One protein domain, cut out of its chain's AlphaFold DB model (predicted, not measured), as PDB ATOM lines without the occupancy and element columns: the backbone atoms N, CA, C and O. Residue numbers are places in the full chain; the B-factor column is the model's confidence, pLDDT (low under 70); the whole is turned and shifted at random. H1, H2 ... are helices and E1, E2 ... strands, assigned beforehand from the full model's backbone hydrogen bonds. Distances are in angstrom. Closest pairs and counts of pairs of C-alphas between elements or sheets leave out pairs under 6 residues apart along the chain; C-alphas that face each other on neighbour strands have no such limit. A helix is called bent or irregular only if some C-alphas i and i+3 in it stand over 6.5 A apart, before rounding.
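What this domain is: This is residues 2 to 111 and 121 to 134 of the 158 residues of an uncharacterized protein of Candidatus Aquiluna sp. XM-24bin5 (UniProt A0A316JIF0). The domain is a long rod: an up-and-down bundle of four helices, H1, H3, H4 and H6, each running against the one before it in the chain, with a small head beyond one end. In the head, H5 covers one face of a small three-stranded sheet, and the short H2 lies between bundle and head. The printed part has 124 residues with six named helices and three named strands, in the order H1 E1 E2 H2 H3 H4 H5 E3 H6; it is mostly helix, and the antiparallel sheet runs E2 E1 E3. The whole is loose, with a radius of gyration of the C-alphas of 17.6 A and spans of 59 by 20 by 20 A.

How they stand to each other: H1, residues 2 to 20, touches H3, residues 38 to 56, opposite ways at a shallow tilt of 13 degrees, closest at the C-alphas of Ile 9 and Ala 48, 5.8 A. H3 forms a helical hairpin with H4, residues 60 to 80, at a shallow tilt of 19 degrees; their closest C-alphas, Ser 47 and Ser 67, are 4.0 A apart. H4 touches H6, residues 121 to 132, opposite ways at 17 degrees, a shallow tilt, with the C-alphas of Ser 68 and Ala 124 closest at 4.6 A. H6 touches residues 4 to 12 of H1, closest at the C-alphas of Leu 8 and Ser 127, 7.3 A. H1 and H4 are apart, as are H3 and H6. E1, residues 22 to 26, and E2, residues 29 to 32, form a hairpin, with N 31 and O 24 at 2.8 A. E3, residues 107 to 109, is antiparallel to E1, with N 25 and O 108 at 2.9 A. H5, residues 87 to 97, is on one face of the sheet E2 E1 E3, at a height over the sheet of 9.2 A, in two layers, one of helix and one of sheet. H2, residues 33 to 36, touches H5, closest at the C-alphas of Leu 36 and Ala 88, 5.6 A. Every O i to N i+4 pair is within hydrogen-bond range in H4 and H5, against 12 of 15 in H1, 12 of 15 in H3 and 6 of 8 in H6; H2 is too short for such a pair.

Where its parts are: H1 is 28.4 A long and begins at C-alpha 2 (172.056, 157.147, 216.694). H3 is 28.4 A, H4 30.0 A, H5 15.0 A and H6 17.5 A long. H3 is only just irregular: C-alphas 41 and 44 are 6.6 A apart. E1 measures 10.8 A, E2 10.0 A, E3 6.5 A and H2 5.3 A. H6 ends at C-alpha 132 (161.900, 157.273, 226.491).

The domain as a whole: The C-alphas farthest apart, Gly 98 and Lys 134, are 60.1 A apart. Residues 112 to 120 are not printed, and C-alphas 111 and 121 are 15.7 A apart across this cut. Of the links printed whole, none is long. The mean pLDDT of the printed part is 82.0; residues 58, 100 to 106 and 134 are under 70.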
ATOM      1  N   THR A   2     170.911 156.391 217.254       81.25
ATOM      2  CA  THR A   2     172.056 157.147 216.694       81.25
ATOM      3  C   THR A   2     171.667 158.272 215.725       81.25
ATOM      4  O   THR A   2     172.075 159.406 215.931       81.25
ATOM      5  N   ARG A   3     170.797 158.003 214.735       84.88
ATOM      6  CA  ARG A   3     170.319 159.026 213.775       84.88
ATOM      7  C   ARG A   3     169.571 160.193 214.437       84.88
ATOM      8  O   ARG A   3     169.677 161.331 213.991       84.88
ATOM      9  N   ALA A   4     168.801 159.916 215.487       85.62
ATOM     10  CA  ALA A   4     168.056 160.947 216.208       85.62
ATOM     11  C   ALA A   4     169.003 161.824 217.039       85.62
ATOM     12  O   ALA A   4     168.859 163.040 217.054       85.62
ATOM     13  N   VAL A   5     170.023 161.214 217.647       85.12
ATOM     14  CA  VAL A   5     171.066 161.923 218.401       85.12
ATOM     15  C   VAL A   5     171.927 162.787 217.482       85.12
ATOM     16  O   VAL A   5     172.171 163.944 217.801       85.12
ATOM     17  N   THR A   6     172.332 162.289 216.309       87.44
ATOM     18  CA  THR A   6     173.076 163.104 215.332       87.44
ATOM     19  C   THR A   6     172.237 164.265 214.804       87.44
ATOM     20  O   THR A   6     172.755 165.365 214.641       87.44
ATOM     21  N   THR A   7     170.932 164.053 214.596       91.12
ATOM     22  CA  THR A   7     170.001 165.133 214.228       91.12
ATOM     23  C   THR A   7     169.900 166.174 215.345       91.12
ATOM     24  O   THR A   7     169.999 167.365 215.073       91.12
ATOM     25  N   LEU A   8     169.775 165.743 216.605       89.56
ATOM     26  CA  LEU A   8     169.761 166.638 217.765       89.56
ATOM     27  C   LEU A   8     171.059 167.455 217.865       89.56
ATOM     28  O   LEU A   8     170.993 168.659 218.082       89.56
ATOM     29  N   ILE A   9     172.227 166.841 217.648       90.56
ATOM     30  CA  ILE A   9     173.521 167.543 217.647       90.56
ATOM     31  C   ILE A   9     173.572 168.610 216.543       90.56
ATOM     32  O   ILE A   9     173.993 169.735 216.806       90.56
ATOM     33  N   LEU A  10     173.105 168.293 215.330       93.12
ATOM     34  CA  LEU A  10     173.031 169.267 214.234       93.12
ATOM     35  C   LEU A  10     172.103 170.438 214.572       93.12
ATOM     36  O   LEU A  10     172.462 171.592 214.345       93.12
ATOM     37  N   LEU A  11     170.935 170.152 215.151       93.31
ATOM     38  CA  LEU A  11     169.998 171.185 215.585       93.31
ATOM     39  C   LEU A  11     170.592 172.066 216.688       93.31
ATOM     40  O   LEU A  11     170.421 173.281 216.638       93.31
ATOM     41  N   ILE A  12     171.328 171.484 217.641       91.38
ATOM     42  CA  ILE A  12     172.051 172.241 218.670       91.38
ATOM     43  C   ILE A  12     173.109 173.137 218.031       91.38
ATOM     44  O   ILE A  12     173.206 174.292 218.423       91.38
ATOM     45  N   GLY A  13     173.860 172.665 217.032       90.81
ATOM     46  CA  GLY A  13     174.828 173.500 216.311       90.81
ATOM     47  C   GLY A  13     174.175 174.679 215.576       90.81
ATOM     48  O   GLY A  13     174.648 175.814 215.663       90.81
ATOM     49  N   GLY A  14     173.047 174.434 214.902       91.62
ATOM     50  CA  GLY A  14     172.268 175.489 214.248       91.62
ATOM     51  C   GLY A  14     171.705 176.505 215.245       91.62
ATOM     52  O   GLY A  14     171.844 177.709 215.056       91.62
ATOM     53  N   TRP A  15     171.134 176.023 216.347       93.06
ATOM     54  CA  TRP A  15     170.635 176.857 217.439       93.06
ATOM     55  C   TRP A  15     171.749 177.667 218.111       93.06
ATOM     56  O   TRP A  15     171.578 178.857 218.360       93.06
ATOM     57  N   TRP A  16     172.914 177.062 218.335       92.81
ATOM     58  CA  TRP A  16     174.080 177.722 218.919       92.81
ATOM     59  C   TRP A  16     174.560 178.910 218.076       92.81
ATOM     60  O   TRP A  16     174.964 179.933 218.624       92.81
ATOM     61  N   SER A  17     174.416 178.829 216.750       89.69
ATOM     62  CA  SER A  17     174.779 179.912 215.826       89.69
ATOM     63  C   SER A  17     173.941 181.184 216.023       89.69
ATOM     64  O   SER A  17     174.398 182.271 215.680       89.69
ATOM     65  N   LEU A  18     172.747 181.094 216.624       88.25
ATOM     66  CA  LEU A  18     171.922 182.268 216.935       88.25
ATOM     67  C   LEU A  18     172.575 183.198 217.974       88.25
ATOM     68  O   LEU A  18     172.184 184.362 218.064       88.25
ATOM     69  N   LEU A  19     173.573 182.727 218.735       86.75
ATOM     70  CA  LEU A  19     174.362 183.584 219.632       86.75
ATOM     71  C   LEU A  19     175.241 184.588 218.880       86.75
ATOM     72  O   LEU A  19     175.628 185.595 219.463       86.75
ATOM     73  N   LEU A  20     175.555 184.324 217.608       86.75
ATOM     74  CA  LEU A  20     176.333 185.228 216.756       86.75
ATOM     75  C   LEU A  20     175.476 186.352 216.165       86.75
ATOM     76  O   LEU A  20     175.999 187.253 215.514       86.75
ATOM     77  N   LEU A  21     174.156 186.290 216.353       86.94
ATOM     78  CA  LEU A  21     173.253 187.339 215.907       86.94
ATOM     79  C   LEU A  21     173.177 188.470 216.940       86.94
ATOM     80  O   LEU A  21     173.396 188.232 218.130       86.94
ATOM     81  N   PRO A  22     172.804 189.690 216.513       85.12
ATOM     82  CA  PRO A  22     172.549 190.802 217.420       85.12
ATOM     83  C   PRO A  22     171.379 190.499 218.352       85.12
ATOM     84  O   PRO A  22     170.294 190.109 217.902       85.12
ATOM     85  N   TRP A  23     171.597 190.682 219.649       86.06
ATOM     86  CA  TRP A  23     170.586 190.483 220.690       86.06
ATOM     87  C   TRP A  23     170.179 191.799 221.337       86.06
ATOM     88  O   TRP A  23     168.997 192.013 221.594       86.06
ATOM     89  N   VAL A  24     171.142 192.694 221.548       82.25
ATOM     90  CA  VAL A  24     170.913 194.016 222.129       82.25
ATOM     91  C   VAL A  24     171.597 195.057 221.257       82.25
ATOM     92  O   VAL A  24     172.718 194.846 220.798       82.25
ATOM     93  N   SER A  25     170.935 196.188 221.024       80.31
ATOM     94  CA  SER A  25     171.565 197.361 220.422       80.31
ATOM     95  C   SER A  25     171.539 198.548 221.376       80.31
ATOM     96  O   SER A  25     170.513 198.836 221.989       80.31
ATOM     97  N   VAL A  26     172.671 199.241 221.486       78.06
ATOM     98  CA  VAL A  26     172.860 200.437 222.310       78.06
ATOM     99  C   VAL A  26     173.338 201.561 221.398       78.06
ATOM    100  O   VAL A  26     174.443 201.498 220.872       78.06
ATOM    101  N   ALA A  27     172.494 202.572 221.170       70.38
ATOM    102  CA  ALA A  27     172.818 203.770 220.379       70.38
ATOM    103  C   ALA A  27     173.527 203.505 219.022       70.38
ATOM    104  O   ALA A  27     174.365 204.292 218.588       70.38
ATOM    105  N   GLY A  28     173.171 202.412 218.335       70.19
ATOM    106  CA  GLY A  28     173.736 202.030 217.034       70.19
ATOM    107  C   GLY A  28     174.873 201.002 217.090       70.19
ATOM    108  O   GLY A  28     175.225 200.451 216.050       70.19
ATOM    109  N   GLU A  29     175.398 200.679 218.274       77.56
ATOM    110  CA  GLU A  29     176.301 199.542 218.484       77.56
ATOM    111  C   GLU A  29     175.473 198.280 218.761       77.56
ATOM    112  O   GLU A  29     174.487 198.315 219.501       77.56
ATOM    113  N   SER A  30     175.813 197.166 218.112       80.00
ATOM    114  CA  SER A  30     175.093 195.897 218.241       80.00
ATOM    115  C   SER A  30     175.934 194.882 219.002       80.00
ATOM    116  O   SER A  30     177.017 194.520 218.545       80.00
ATOM    117  N   LEU A  31     175.401 194.385 220.112       82.31
ATOM    118  CA  LEU A  31     176.006 193.343 220.929       82.31
ATOM    119  C   LEU A  31     175.389 191.992 220.566       82.31
ATOM    120  O   LEU A  31     174.161 191.832 220.504       82.31
ATOM    121  N   ILE A  32     176.253 191.016 220.306       86.25
ATOM    122  CA  ILE A  32     175.845 189.646 219.999       86.25
ATOM    123  C   ILE A  32     175.566 188.866 221.285       86.25
ATOM    124  O   ILE A  32     176.124 189.158 222.343       86.25
ATOM    125  N   GLY A  33     174.724 187.837 221.197       78.19
ATOM    126  CA  GLY A  33     174.364 187.002 222.351       78.19
ATOM    127  C   GLY A  33     175.566 186.384 223.078       78.19
ATOM    128  O   GLY A  33     175.536 186.244 224.300       78.19
ATOM    129  N   ALA A  34     176.637 186.053 222.349       78.38
ATOM    130  CA  ALA A  34     177.863 185.502 222.931       78.38
ATOM    131  C   ALA A  34     178.612 186.491 223.846       78.38
ATOM    132  O   ALA A  34     179.185 186.066 224.851       78.38
ATOM    133  N   ASP A  35     178.562 187.787 223.532       79.38
ATOM    134  CA  ASP A  35     179.263 188.834 224.287       79.38
ATOM    135  C   ASP A  35     178.496 189.220 225.557       79.38
ATOM    136  O   ASP A  35     179.087 189.624 226.555       79.38
ATOM    137  N   LEU A  36     177.172 189.034 225.551       78.75
ATOM    138  CA  LEU A  36     176.307 189.368 226.683       78.75
ATOM    139  C   LEU A  36     176.500 188.425 227.873       78.75
ATOM    140  O   LEU A  36     176.348 188.850 229.022       78.75
ATOM    141  N   ASN A  37     176.783 187.144 227.621       80.56
ATOM    142  CA  ASN A  37     176.971 186.158 228.679       80.56
ATOM    143  C   ASN A  37     177.815 184.961 228.211       80.56
ATOM    144  O   ASN A  37     177.320 184.039 227.557       80.56
ATOM    145  N   GLN A  38     179.072 184.905 228.656       79.81
ATOM    146  CA  GLN A  38     179.989 183.802 228.339       79.81
ATOM    147  C   GLN A  38     179.464 182.428 228.785       79.81
ATOM    148  O   GLN A  38     179.729 181.415 228.137       79.81
ATOM    149  N   THR A  39     178.669 182.366 229.858       80.38
ATOM    150  CA  THR A  39     178.074 181.102 230.319       80.38
ATOM    151  C   THR A  39     177.047 180.584 229.310       80.38
ATOM    152  O   THR A  39     176.981 179.383 229.049       80.38
ATOM    153  N   MET A  40     176.296 181.480 228.664       81.00
ATOM    154  CA  MET A  40     175.358 181.110 227.602       81.00
ATOM    155  C   MET A  40     176.063 180.617 226.339       81.00
ATOM    156  O   MET A  40     175.508 179.766 225.648       81.00
ATOM    157  N   ALA A  41     177.287 181.079 226.073       83.94
ATOM    158  CA  ALA A  41     178.107 180.576 224.973       83.94
ATOM    159  C   ALA A  41     178.636 179.154 225.216       83.94
ATOM    160  O   ALA A  41     178.752 178.373 224.270       83.94
ATOM    161  N   LEU A  42     178.917 178.790 226.473       87.19
ATOM    162  CA  LEU A  42     179.521 177.502 226.832       87.19
ATOM    163  C   LEU A  42     178.504 176.365 227.005       87.19
ATOM    164  O   LEU A  42     178.796 175.218 226.658       87.19
ATOM    165  N   LEU A  43     177.305 176.646 227.521       88.25
ATOM    166  CA  LEU A  43     176.290 175.618 227.801       88.25
ATOM    167  C   LEU A  43     175.858 174.791 226.565       88.25
ATOM    168  O   LEU A  43     175.754 173.565 226.690       88.25
ATOM    169  N   PRO A  44     175.663 175.377 225.365       86.62
ATOM    170  CA  PRO A  44     175.394 174.609 224.149       86.62
ATOM    171  C   PRO A  44     176.530 173.637 223.796       86.62
ATOM    172  O   PRO A  44     176.264 172.496 223.414       86.62
ATOM    173  N   ALA A  45     177.789 174.044 223.994       89.06
ATOM    174  CA  ALA A  45     178.952 173.193 223.752       89.06
ATOM    175  C   ALA A  45     179.005 172.009 224.731       89.06
ATOM    176  O   ALA A  45     179.228 170.871 224.316       89.06
ATOM    177  N   VAL A  46     178.721 172.247 226.018       89.81
ATOM    178  CA  VAL A  46     178.611 171.182 227.034       89.81
ATOM    179  C   VAL A  46     177.519 170.179 226.657       89.81
ATOM    180  O   VAL A  46     177.724 168.967 226.772       89.81
ATOM    181  N   SER A  47     176.378 170.660 226.159       88.62
ATOM    182  CA  SER A  47     175.291 169.802 225.682       88.62
ATOM    183  C   SER A  47     175.714 168.939 224.488       88.62
ATOM    184  O   SER A  47     175.567 167.716 224.535       88.62
ATOM    185  N   ALA A  48     176.307 169.546 223.454       88.88
ATOM    186  CA  ALA A  48     176.772 168.833 222.267       88.88
ATOM    187  C   ALA A  48     177.839 167.779 222.605       88.88
ATOM    188  O   ALA A  48     177.746 166.638 222.150       88.88
ATOM    189  N   LEU A  49     178.810 168.122 223.459       89.38
ATOM    190  CA  LEU A  49     179.835 167.186 223.928       89.38
ATOM    191  C   LEU A  49     179.231 166.031 224.724       89.38
ATOM    192  O   LEU A  49     179.587 164.878 224.490       89.38
ATOM    193  N   SER A  50     178.289 166.312 225.625       87.31
ATOM    194  CA  SER A  50     177.615 165.267 226.401       87.31
ATOM    195  C   SER A  50     176.905 164.270 225.483       87.31
ATOM    196  O   SER A  50     177.046 163.061 225.663       87.31
ATOM    197  N   LEU A  51     176.210 164.759 224.451       86.75
ATOM    198  CA  LEU A  51     175.536 163.919 223.457       86.75
ATOM    199  C   LEU A  51     176.513 163.129 222.583       86.75
ATOM    200  O   LEU A  51     176.270 161.955 222.313       86.75
ATOM    201  N   LEU A  52     177.634 163.731 222.179       86.88
ATOM    202  CA  LEU A  52     178.695 163.023 221.460       86.88
ATOM    203  C   LEU A  52     179.275 161.892 222.312       86.88
ATOM    204  O   LEU A  52     179.390 160.767 221.839       86.88
ATOM    205  N   ILE A  53     179.573 162.148 223.587       85.06
ATOM    206  CA  ILE A  53     180.077 161.124 224.510       85.06
ATOM    207  C   ILE A  53     179.023 160.023 224.721       85.06
ATOM    208  O   ILE A  53     179.377 158.845 224.831       85.06
ATOM    209  N   ALA A  54     177.733 160.375 224.728       84.62
ATOM    210  CA  ALA A  54     176.634 159.422 224.883       84.62
ATOM    211  C   ALA A  54     176.552 158.408 223.734       84.62
ATOM    212  O   ALA A  54     176.061 157.302 223.950       84.62
ATOM    213  N   LEU A  55     177.061 158.744 222.544       81.62
ATOM    214  CA  LEU A  55     177.123 157.820 221.408       81.62
ATOM    215  C   LEU A  55     178.150 156.692 221.598       81.62
ATOM    216  O   LEU A  55     177.983 155.633 221.000       81.62
ATOM    217  N   TYR A  56     179.190 156.898 222.415       79.94
ATOM    218  CA  TYR A  56     180.322 155.967 222.539       79.94
ATOM    219  C   TYR A  56     180.405 155.236 223.889       79.94
ATOM    220  O   TYR A  56     181.095 154.223 223.995       79.94
ATOM    221  N   ARG A  57     179.746 155.728 224.947       71.50
ATOM    222  CA  ARG A  57     179.865 155.181 226.313       71.50
ATOM    223  C   ARG A  57     178.632 154.405 226.774       71.50
ATOM    224  O   ARG A  57     177.507 154.705 226.403       71.50
ATOM    225  N   LYS A  58     178.845 153.486 227.725       65.38
ATOM    226  CA  LYS A  58     177.802 152.671 228.387       65.38
ATOM    227  C   LYS A  58     176.845 153.451 229.315       65.38
ATOM    228  O   LYS A  58     175.937 152.849 229.875       65.38
ATOM    229  N   LEU A  59     177.021 154.767 229.490       72.25
ATOM    230  CA  LEU A  59     176.191 155.619 230.365       72.25
ATOM    231  C   LEU A  59     175.426 156.715 229.587       72.25
ATOM    232  O   LEU A  59     175.516 157.891 229.945       72.25
ATOM    233  N   PRO A  60     174.657 156.376 228.535       77.06
ATOM    234  CA  PRO A  60     173.998 157.376 227.700       77.06
ATOM    235  C   PRO A  60     172.957 158.187 228.483       77.06
ATOM    236  O   PRO A  60     172.892 159.403 228.340       77.06
ATOM    237  N   LYS A  61     172.188 157.548 229.379       81.31
ATOM    238  CA  LYS A  61     171.065 158.189 230.088       81.31
ATOM    239  C   LYS A  61     171.480 159.406 230.921       81.31
ATOM    240  O   LYS A  61     170.829 160.442 230.839       81.31
ATOM    241  N   LEU A  62     172.572 159.301 231.683       84.94
ATOM    242  CA  LEU A  62     173.091 160.423 232.477       84.94
ATOM    243  C   LEU A  62     173.527 161.589 231.583       84.94
ATOM    244  O   LEU A  62     173.263 162.744 231.900       84.94
ATOM    245  N   LEU A  63     174.147 161.293 230.441       86.19
ATOM    246  CA  LEU A  63     174.646 162.307 229.515       86.19
ATOM    247  C   LEU A  63     173.516 163.060 228.799       86.19
ATOM    248  O   LEU A  63     173.631 164.266 228.595       86.19
ATOM    249  N   PHE A  64     172.396 162.396 228.495       85.38
ATOM    250  CA  PHE A  64     171.183 163.067 228.006       85.38
ATOM    251  C   PHE A  64     170.573 164.000 229.057       85.38
ATOM    252  O   PHE A  64     170.157 165.105 228.716       85.38
ATOM    253  N   VAL A  65     170.561 163.603 230.336       88.69
ATOM    254  CA  VAL A  65     170.080 164.471 231.426       88.69
ATOM    255  C   VAL A  65     170.965 165.710 231.560       88.69
ATOM    256  O   VAL A  65     170.444 166.823 231.603       88.69
ATOM    257  N   VAL A  66     172.292 165.541 231.554       89.38
ATOM    258  CA  VAL A  66     173.247 166.664 231.591       89.38
ATOM    259  C   VAL A  66     173.059 167.585 230.383       89.38
ATOM    260  O   VAL A  66     172.980 168.801 230.548       89.38
ATOM    261  N   SER A  67     172.920 167.018 229.181       88.88
ATOM    262  CA  SER A  67     172.634 167.777 227.960       88.88
ATOM    263  C   SER A  67     171.344 168.587 228.081       88.88
ATOM    264  O   SER A  67     171.347 169.792 227.830       88.88
ATOM    265  N   SER A  68     170.250 167.964 228.523       89.69
ATOM    266  CA  SER A  68     168.978 168.662 228.693       89.69
ATOM    267  C   SER A  68     169.053 169.759 229.749       89.69
ATOM    268  O   SER A  68     168.441 170.808 229.565       89.69
ATOM    269  N   LEU A  69     169.777 169.538 230.846       92.00
ATOM    270  CA  LEU A  69     169.931 170.536 231.899       92.00
ATOM    271  C   LEU A  69     170.731 171.745 231.400       92.00
ATOM    272  O   LEU A  69     170.375 172.883 231.706       92.00
ATOM    273  N   ALA A  70     171.761 171.514 230.582       91.00
ATOM    274  CA  ALA A  70     172.537 172.577 229.956       91.00
ATOM    275  C   ALA A  70     171.687 173.401 228.970       91.00
ATOM    276  O   ALA A  70     171.730 174.631 229.007       91.00
ATOM    277  N   LEU A  71     170.866 172.738 228.145       90.38
ATOM    278  CA  LEU A  71     169.932 173.402 227.225       90.38
ATOM    279  C   LEU A  71     168.864 174.209 227.974       90.38
ATOM    280  O   LEU A  71     168.629 175.366 227.633       90.38
ATOM    281  N   LEU A  72     168.272 173.634 229.026       91.50
ATOM    282  CA  LEU A  72     167.308 174.323 229.890       91.50
ATOM    283  C   LEU A  72     167.926 175.562 230.528       91.50
ATOM    284  O   LEU A  72     167.341 176.635 230.453       91.50
ATOM    285  N   SER A  73     169.117 175.430 231.108       88.81
ATOM    286  CA  SER A  73     169.811 176.542 231.764       88.81
ATOM    287  C   SER A  73     170.120 177.666 230.775       88.81
ATOM    288  O   SER A  73     169.837 178.827 231.050       88.81
ATOM    289  N   SER A  74     170.639 177.323 229.593       87.25
ATOM    290  CA  SER A  74     170.962 178.296 228.542       87.25
ATOM    291  C   SER A  74     169.712 179.010 228.027       87.25
ATOM    292  O   SER A  74     169.698 180.231 227.880       87.25
ATOM    293  N   SER A  75     168.627 178.262 227.831       87.25
ATOM    294  CA  SER A  75     167.345 178.829 227.443       87.25
ATOM    295  C   SER A  75     166.746 179.730 228.521       87.25
ATOM    296  O   SER A  75     166.142 180.745 228.185       87.25
ATOM    297  N   LEU A  76     166.850 179.347 229.792       87.62
ATOM    298  CA  LEU A  76     166.275 180.111 230.891       87.62
ATOM    299  C   LEU A  76     167.014 181.439 231.061       87.62
ATOM    300  O   LEU A  76     166.378 182.474 231.223       87.62
ATOM    301  N   LEU A  77     168.343 181.419 230.926       85.50
ATOM    302  CA  LEU A  77     169.164 182.629 230.901       85.50
ATOM    303  C   LEU A  77     168.771 183.570 229.754       85.50
ATOM    304  O   LEU A  77     168.750 184.775 229.957       85.50
ATOM    305  N   ALA A  78     168.405 183.045 228.583       85.00
ATOM    306  CA  ALA A  78     167.969 183.874 227.457       85.00
ATOM    307  C   ALA A  78     166.587 184.521 227.651       85.00
ATOM    308  O   ALA A  78     166.336 185.594 227.114       85.00
ATOM    309  N   LEU A  79     165.678 183.851 228.371       84.62
ATOM    310  CA  LEU A  79     164.290 184.300 228.547       84.62
ATOM    311  C   LEU A  79     164.082 185.159 229.794       84.62
ATOM    312  O   LEU A  79     163.197 186.007 229.808       84.62
ATOM    313  N   VAL A  80     164.845 184.886 230.850       83.56
ATOM    314  CA  VAL A  80     164.674 185.494 232.178       83.56
ATOM    315  C   VAL A  80     165.871 186.370 232.549       83.56
ATOM    316  O   VAL A  80     165.779 187.178 233.469       83.56
ATOM    317  N   GLY A  81     167.003 186.224 231.856       76.56
ATOM    318  CA  GLY A  81     168.171 187.062 232.085       76.56
ATOM    319  C   GLY A  81     167.902 188.506 231.677       76.56
ATOM    320  O   GLY A  81     167.406 188.769 230.583       76.56
ATOM    321  N   ASP A  82     168.267 189.436 232.555       75.44
ATOM    322  CA  ASP A  82     168.257 190.856 232.235       75.44
ATOM    323  C   ASP A  82     169.438 191.176 231.310       75.44
ATOM    324  O   ASP A  82     170.577 191.372 231.742       75.44
ATOM    325  N   LEU A  83     169.170 191.139 230.003       72.94
ATOM    326  CA  LEU A  83     170.168 191.392 228.969       72.94
ATOM    327  C   LEU A  83     170.567 192.872 228.912       72.94
ATOM    328  O   LEU A  83     171.674 193.162 228.470       72.94
ATOM    329  N   GLU A  84     169.716 193.795 229.376       71.19
ATOM    330  CA  GLU A  84     170.031 195.228 229.406       71.19
ATOM    331  C   GLU A  84     170.999 195.594 230.533       71.19
ATOM    332  O   GLU A  84     171.790 196.524 230.385       71.19
ATOM    333  N   ALA A  85     170.964 194.848 231.638       71.75
ATOM    334  CA  ALA A  85     171.898 194.985 232.752       71.75
ATOM    335  C   ALA A  85     173.165 194.120 232.594       71.75
ATOM    336  O   ALA A  85     173.953 193.993 233.535       71.75
ATOM    337  N   SER A  86     173.377 193.503 231.425       75.00
ATOM    338  CA  SER A  86     174.590 192.724 231.166       75.00
ATOM    339  C   SER A  86     175.842 193.614 231.279       75.00
ATOM    340  O   SER A  86     175.828 194.742 230.780       75.00
ATOM    341  N   PRO A  87     176.957 193.112 231.854       76.31
ATOM    342  CA  PRO A  87     178.219 193.846 231.925       76.31
ATOM    343  C   PRO A  87     178.680 194.418 230.578       76.31
ATOM    344  O   PRO A  87     179.181 195.535 230.538       76.31
ATOM    345  N   ALA A  88     178.443 193.703 229.473       76.69
ATOM    346  CA  ALA A  88     178.799 194.166 228.130       76.69
ATOM    347  C   ALA A  88     177.940 195.358 227.666       76.69
ATOM    348  O   ALA A  88     178.423 196.251 226.975       76.69
ATOM    349  N   VAL A  89     176.664 195.404 228.070       73.25
ATOM    350  CA  VAL A  89     175.778 196.545 227.795       73.25
ATOM    351  C   VAL A  89     176.173 197.744 228.648       73.25
ATOM    352  O   VAL A  89     176.173 198.866 228.145       73.25
ATOM    353  N   ILE A  90     176.550 197.519 229.908       77.75
ATOM    354  CA  ILE A  90     177.042 198.578 230.797       77.75
ATOM    355  C   ILE A  90     178.338 199.169 230.234       77.75
ATOM    356  O   ILE A  90     178.413 200.381 230.071       77.75
ATOM    357  N   GLU A  91     179.302 198.339 229.836       78.81
ATOM    358  CA  GLU A  91     180.551 198.793 229.213       78.81
ATOM    359  C   GLU A  91     180.293 199.600 227.928       78.81
ATOM    360  O   GLU A  91     180.859 200.680 227.744       78.81
ATOM    361  N   ALA A  92     179.377 199.143 227.066       74.25
ATOM    362  CA  ALA A  92     178.982 199.892 225.873       74.25
ATOM    363  C   ALA A  92     178.338 201.247 226.230       74.25
ATOM    364  O   ALA A  92     178.675 202.278 225.644       74.25
ATOM    365  N   ARG A  93     177.452 201.288 227.237       76.31
ATOM    366  CA  ARG A  93     176.836 202.537 227.714       76.31
ATOM    367  C   ARG A  93     177.867 203.486 228.320       76.31
ATOM    368  O   ARG A  93     177.798 204.686 228.061       76.31
ATOM    369  N   GLU A  94     178.824 202.989 229.097       81.44
ATOM    370  CA  GLU A  94     179.911 203.785 229.676       81.44
ATOM    371  C   GLU A  94     180.809 204.373 228.587       81.44
ATOM    372  O   GLU A  94     181.121 205.563 228.617       81.44
ATOM    373  N   ARG A  95     181.157 203.574 227.572       76.56
ATOM    374  CA  ARG A  95     181.976 204.016 226.438       76.56
ATOM    375  C   ARG A  95     181.310 205.129 225.632       76.56
ATOM    376  O   ARG A  95     181.990 206.053 225.194       76.56
ATOM    377  N   ILE A  96     179.997 205.035 225.427       75.19
ATOM    378  CA  ILE A  96     179.231 206.000 224.626       75.19
ATOM    379  C   ILE A  96     178.901 207.258 225.440       75.19
ATOM    380  O   ILE A  96     179.002 208.368 224.923       75.19
ATOM    381  N   SER A  97     178.510 207.103 226.708       70.94
ATOM    382  CA  SER A  97     178.125 208.233 227.566       70.94
ATOM    383  C   SER A  97     179.309 208.953 228.213       70.94
ATOM    384  O   SER A  97     179.165 210.106 228.612       70.94
ATOM    385  N   GLY A  98     180.468 208.299 228.350       71.25
ATOM    386  CA  GLY A  98     181.611 208.819 229.105       71.25
ATOM    387  C   GLY A  98     181.368 208.910 230.619       71.25
ATOM    388  O   GLY A  98     182.178 209.504 231.328       71.25
ATOM    389  N   ILE A  99     180.261 208.349 231.118       71.00
ATOM    390  CA  ILE A  99     179.864 208.349 232.529       71.00
ATOM    391  C   ILE A  99     179.949 206.914 233.053       71.00
ATOM    392  O   ILE A  99     179.328 206.014 232.488       71.00
ATOM    393  N   ALA A 100     180.683 206.710 234.150       63.09
ATOM    394  CA  ALA A 100     180.726 205.431 234.860       63.09
ATOM    395  C   ALA A 100     179.321 205.039 235.354       63.09
ATOM    396  O   ALA A 100     178.630 205.846 235.975       63.09
ATOM    397  N   GLY A 101     178.901 203.807 235.073       60.59
ATOM    398  CA  GLY A 101     177.560 203.282 235.338       60.59
ATOM    399  C   GLY A 101     176.589 203.363 234.156       60.59
ATOM    400  O   GLY A 101     175.516 202.774 234.244       60.59
ATOM    401  N   GLY A 102     176.961 204.034 233.058       59.31
ATOM    402  CA  GLY A 102     176.132 204.176 231.861       59.31
ATOM    403  C   GLY A 102     174.942 205.114 232.085       59.31
ATOM    404  O   GLY A 102     174.023 204.811 232.840       59.31
ATOM    405  N   GLY A 103     174.936 206.271 231.417       60.72
ATOM    406  CA  GLY A 103     173.773 207.173 231.432       60.72
ATOM    407  C   GLY A 103     172.491 206.511 230.897       60.72
ATOM    408  O   GLY A 103     172.534 205.387 230.394       60.72
ATOM    409  N   GLU A 104     171.349 207.212 230.962       62.97
ATOM    410  CA  GLU A 104     170.064 206.765 230.386       62.97
ATOM    411  C   GLU A 104     170.133 206.678 228.847       62.97
ATOM    412  O   GLU A 104     169.592 207.498 228.111       62.97
ATOM    413  N   ILE A 105     170.840 205.672 228.340       64.75
ATOM    414  CA  ILE A 105     170.858 205.290 226.936       64.75
ATOM    415  C   ILE A 105     169.973 204.057 226.826       64.75
ATOM    416  O   ILE A 105     170.315 202.975 227.310       64.75
ATOM    417  N   THR A 106     168.815 204.230 226.196       69.62
ATOM    418  CA  THR A 106     167.850 203.153 225.972       69.62
ATOM    419  C   THR A 106     168.469 202.059 225.107       69.62
ATOM    420  O   THR A 106     168.937 202.335 223.997       69.62
ATOM    421  N   ALA A 107     168.458 200.823 225.603       73.19
ATOM    422  CA  ALA A 107     168.814 199.652 224.818       73.19
ATOM    423  C   ALA A 107     167.584 199.146 224.053       73.19
ATOM    424  O   ALA A 107     166.461 199.205 224.546       73.19
ATOM    425  N   ALA A 108     167.792 198.651 222.837       78.56
ATOM    426  CA  ALA A 108     166.766 197.970 222.063       78.56
ATOM    427  C   ALA A 108     167.034 196.463 222.091       78.56
ATOM    428  O   ALA A 108     168.095 196.016 221.643       78.56
ATOM    429  N   LEU A 109     166.074 195.678 222.592       80.31
ATOM    430  CA  LEU A 109     166.144 194.220 222.521       80.31
ATOM    431  C   LEU A 109     165.667 193.712 221.164       80.31
ATOM    432  O   LEU A 109     164.621 194.103 220.646       80.31
ATOM    433  N   SER A 110     166.428 192.773 220.622       82.69
ATOM    434  CA  SER A 110     166.071 192.011 219.435       82.69
ATOM    435  C   SER A 110     165.249 190.772 219.820       82.69
ATOM    436  O   SER A 110     165.520 190.146 220.850       82.69
ATOM    437  N   PRO A 111     164.288 190.331 218.983       84.44
ATOM    438  CA  PRO A 111     163.523 189.102 219.227       84.44
ATOM    439  C   PRO A 111     164.382 187.825 219.171       84.44
ATOM    440  O   PRO A 111     163.912 186.742 219.522       84.44
ATOM    441  N   LEU A 121     164.419 175.473 224.721       90.56
ATOM    442  CA  LEU A 121     163.427 174.647 225.429       90.56
ATOM    443  C   LEU A 121     162.964 173.463 224.582       90.56
ATOM    444  O   LEU A 121     162.931 172.334 225.072       90.56
ATOM    445  N   ALA A 122     162.631 173.699 223.312       92.12
ATOM    446  CA  ALA A 122     162.191 172.637 222.413       92.12
ATOM    447  C   ALA A 122     163.273 171.556 222.243       92.12
ATOM    448  O   ALA A 122     162.967 170.363 222.282       92.12
ATOM    449  N   LEU A 123     164.547 171.953 222.131       91.25
ATOM    450  CA  LEU A 123     165.677 171.024 222.054       91.25
ATOM    451  C   LEU A 123     165.899 170.256 223.360       91.25
ATOM    452  O   LEU A 123     166.209 169.066 223.313       91.25
ATOM    453  N   ALA A 124     165.707 170.891 224.519       90.88
ATOM    454  CA  ALA A 124     165.782 170.211 225.809       90.88
ATOM    455  C   ALA A 124     164.693 169.133 225.943       90.88
ATOM    456  O   ALA A 124     164.989 167.986 226.278       90.88
ATOM    457  N   VAL A 125     163.448 169.472 225.593       91.69
ATOM    458  CA  VAL A 125     162.330 168.517 225.565       91.69
ATOM    459  C   VAL A 125     162.614 167.385 224.582       91.69
ATOM    460  O   VAL A 125     162.398 166.220 224.916       91.69
ATOM    461  N   PHE A 126     163.149 167.695 223.398       90.06
ATOM    462  CA  PHE A 126     163.522 166.681 222.416       90.06
ATOM    463  C   PHE A 126     164.621 165.747 222.950       90.06
ATOM    464  O   PHE A 126     164.498 164.532 222.816       90.06
ATOM    465  N   SER A 127     165.640 166.284 223.632       88.00
ATOM    466  CA  SER A 127     166.701 165.503 224.285       88.00
ATOM    467  C   SER A 127     166.144 164.544 225.346       88.00
ATOM    468  O   SER A 127     166.462 163.355 225.333       88.00
ATOM    469  N   ILE A 128     165.233 165.017 226.207       88.62
ATOM    470  CA  ILE A 128     164.549 164.172 227.201       88.62
ATOM    471  C   ILE A 128     163.671 163.118 226.521       88.62
ATOM    472  O   ILE A 128     163.665 161.962 226.939       88.62
ATOM    473  N   ALA A 129     162.947 163.470 225.458       87.50
ATOM    474  CA  ALA A 129     162.083 162.531 224.747       87.50
ATOM    475  C   ALA A 129     162.868 161.337 224.169       87.50
ATOM    476  O   ALA A 129     162.347 160.220 224.127       87.50
ATOM    477  N   LEU A 130     164.137 161.535 223.785       85.19
ATOM    478  CA  LEU A 130     165.008 160.447 223.327       85.19
ATOM    479  C   LEU A 130     165.336 159.421 224.424       85.19
ATOM    480  O   LEU A 130     165.620 158.275 224.084       85.19
ATOM    481  N   LEU A 131     165.236 159.773 225.714       83.56
ATOM    482  CA  LEU A 131     165.405 158.822 226.825       83.56
ATOM    483  C   LEU A 131     164.290 157.772 226.886       83.56
ATOM    484  O   LEU A 131     164.518 156.662 227.366       83.56
ATOM    485  N   PHE A 132     163.087 158.127 226.428       81.38
ATOM    486  CA  PHE A 132     161.900 157.273 226.491       81.38
ATOM    487  C   PHE A 132     161.679 156.448 225.222       81.38
ATOM    488  O   PHE A 132     160.814 155.570 225.200       81.38
ATOM    489  N   GLN A 133     162.457 156.688 224.163       76.94
ATOM    490  CA  GLN A 133     162.423 155.820 222.996       76.94
ATOM    491  C   GLN A 133     163.004 154.462 223.389       76.94
ATOM    492  O   GLN A 133     164.206 154.337 223.618       76.94
ATOM    493  N   LYS A 134     162.143 153.436 223.464       57.56
ATOM    494  CA  LYS A 134     162.586 152.042 223.566       57.56
ATOM    495  C   LYS A 134     163.630 151.808 222.482       57.56
ATOM    496  O   LYS A 134     163.363 152.064 221.304       57.56
TER     497      LYS A 134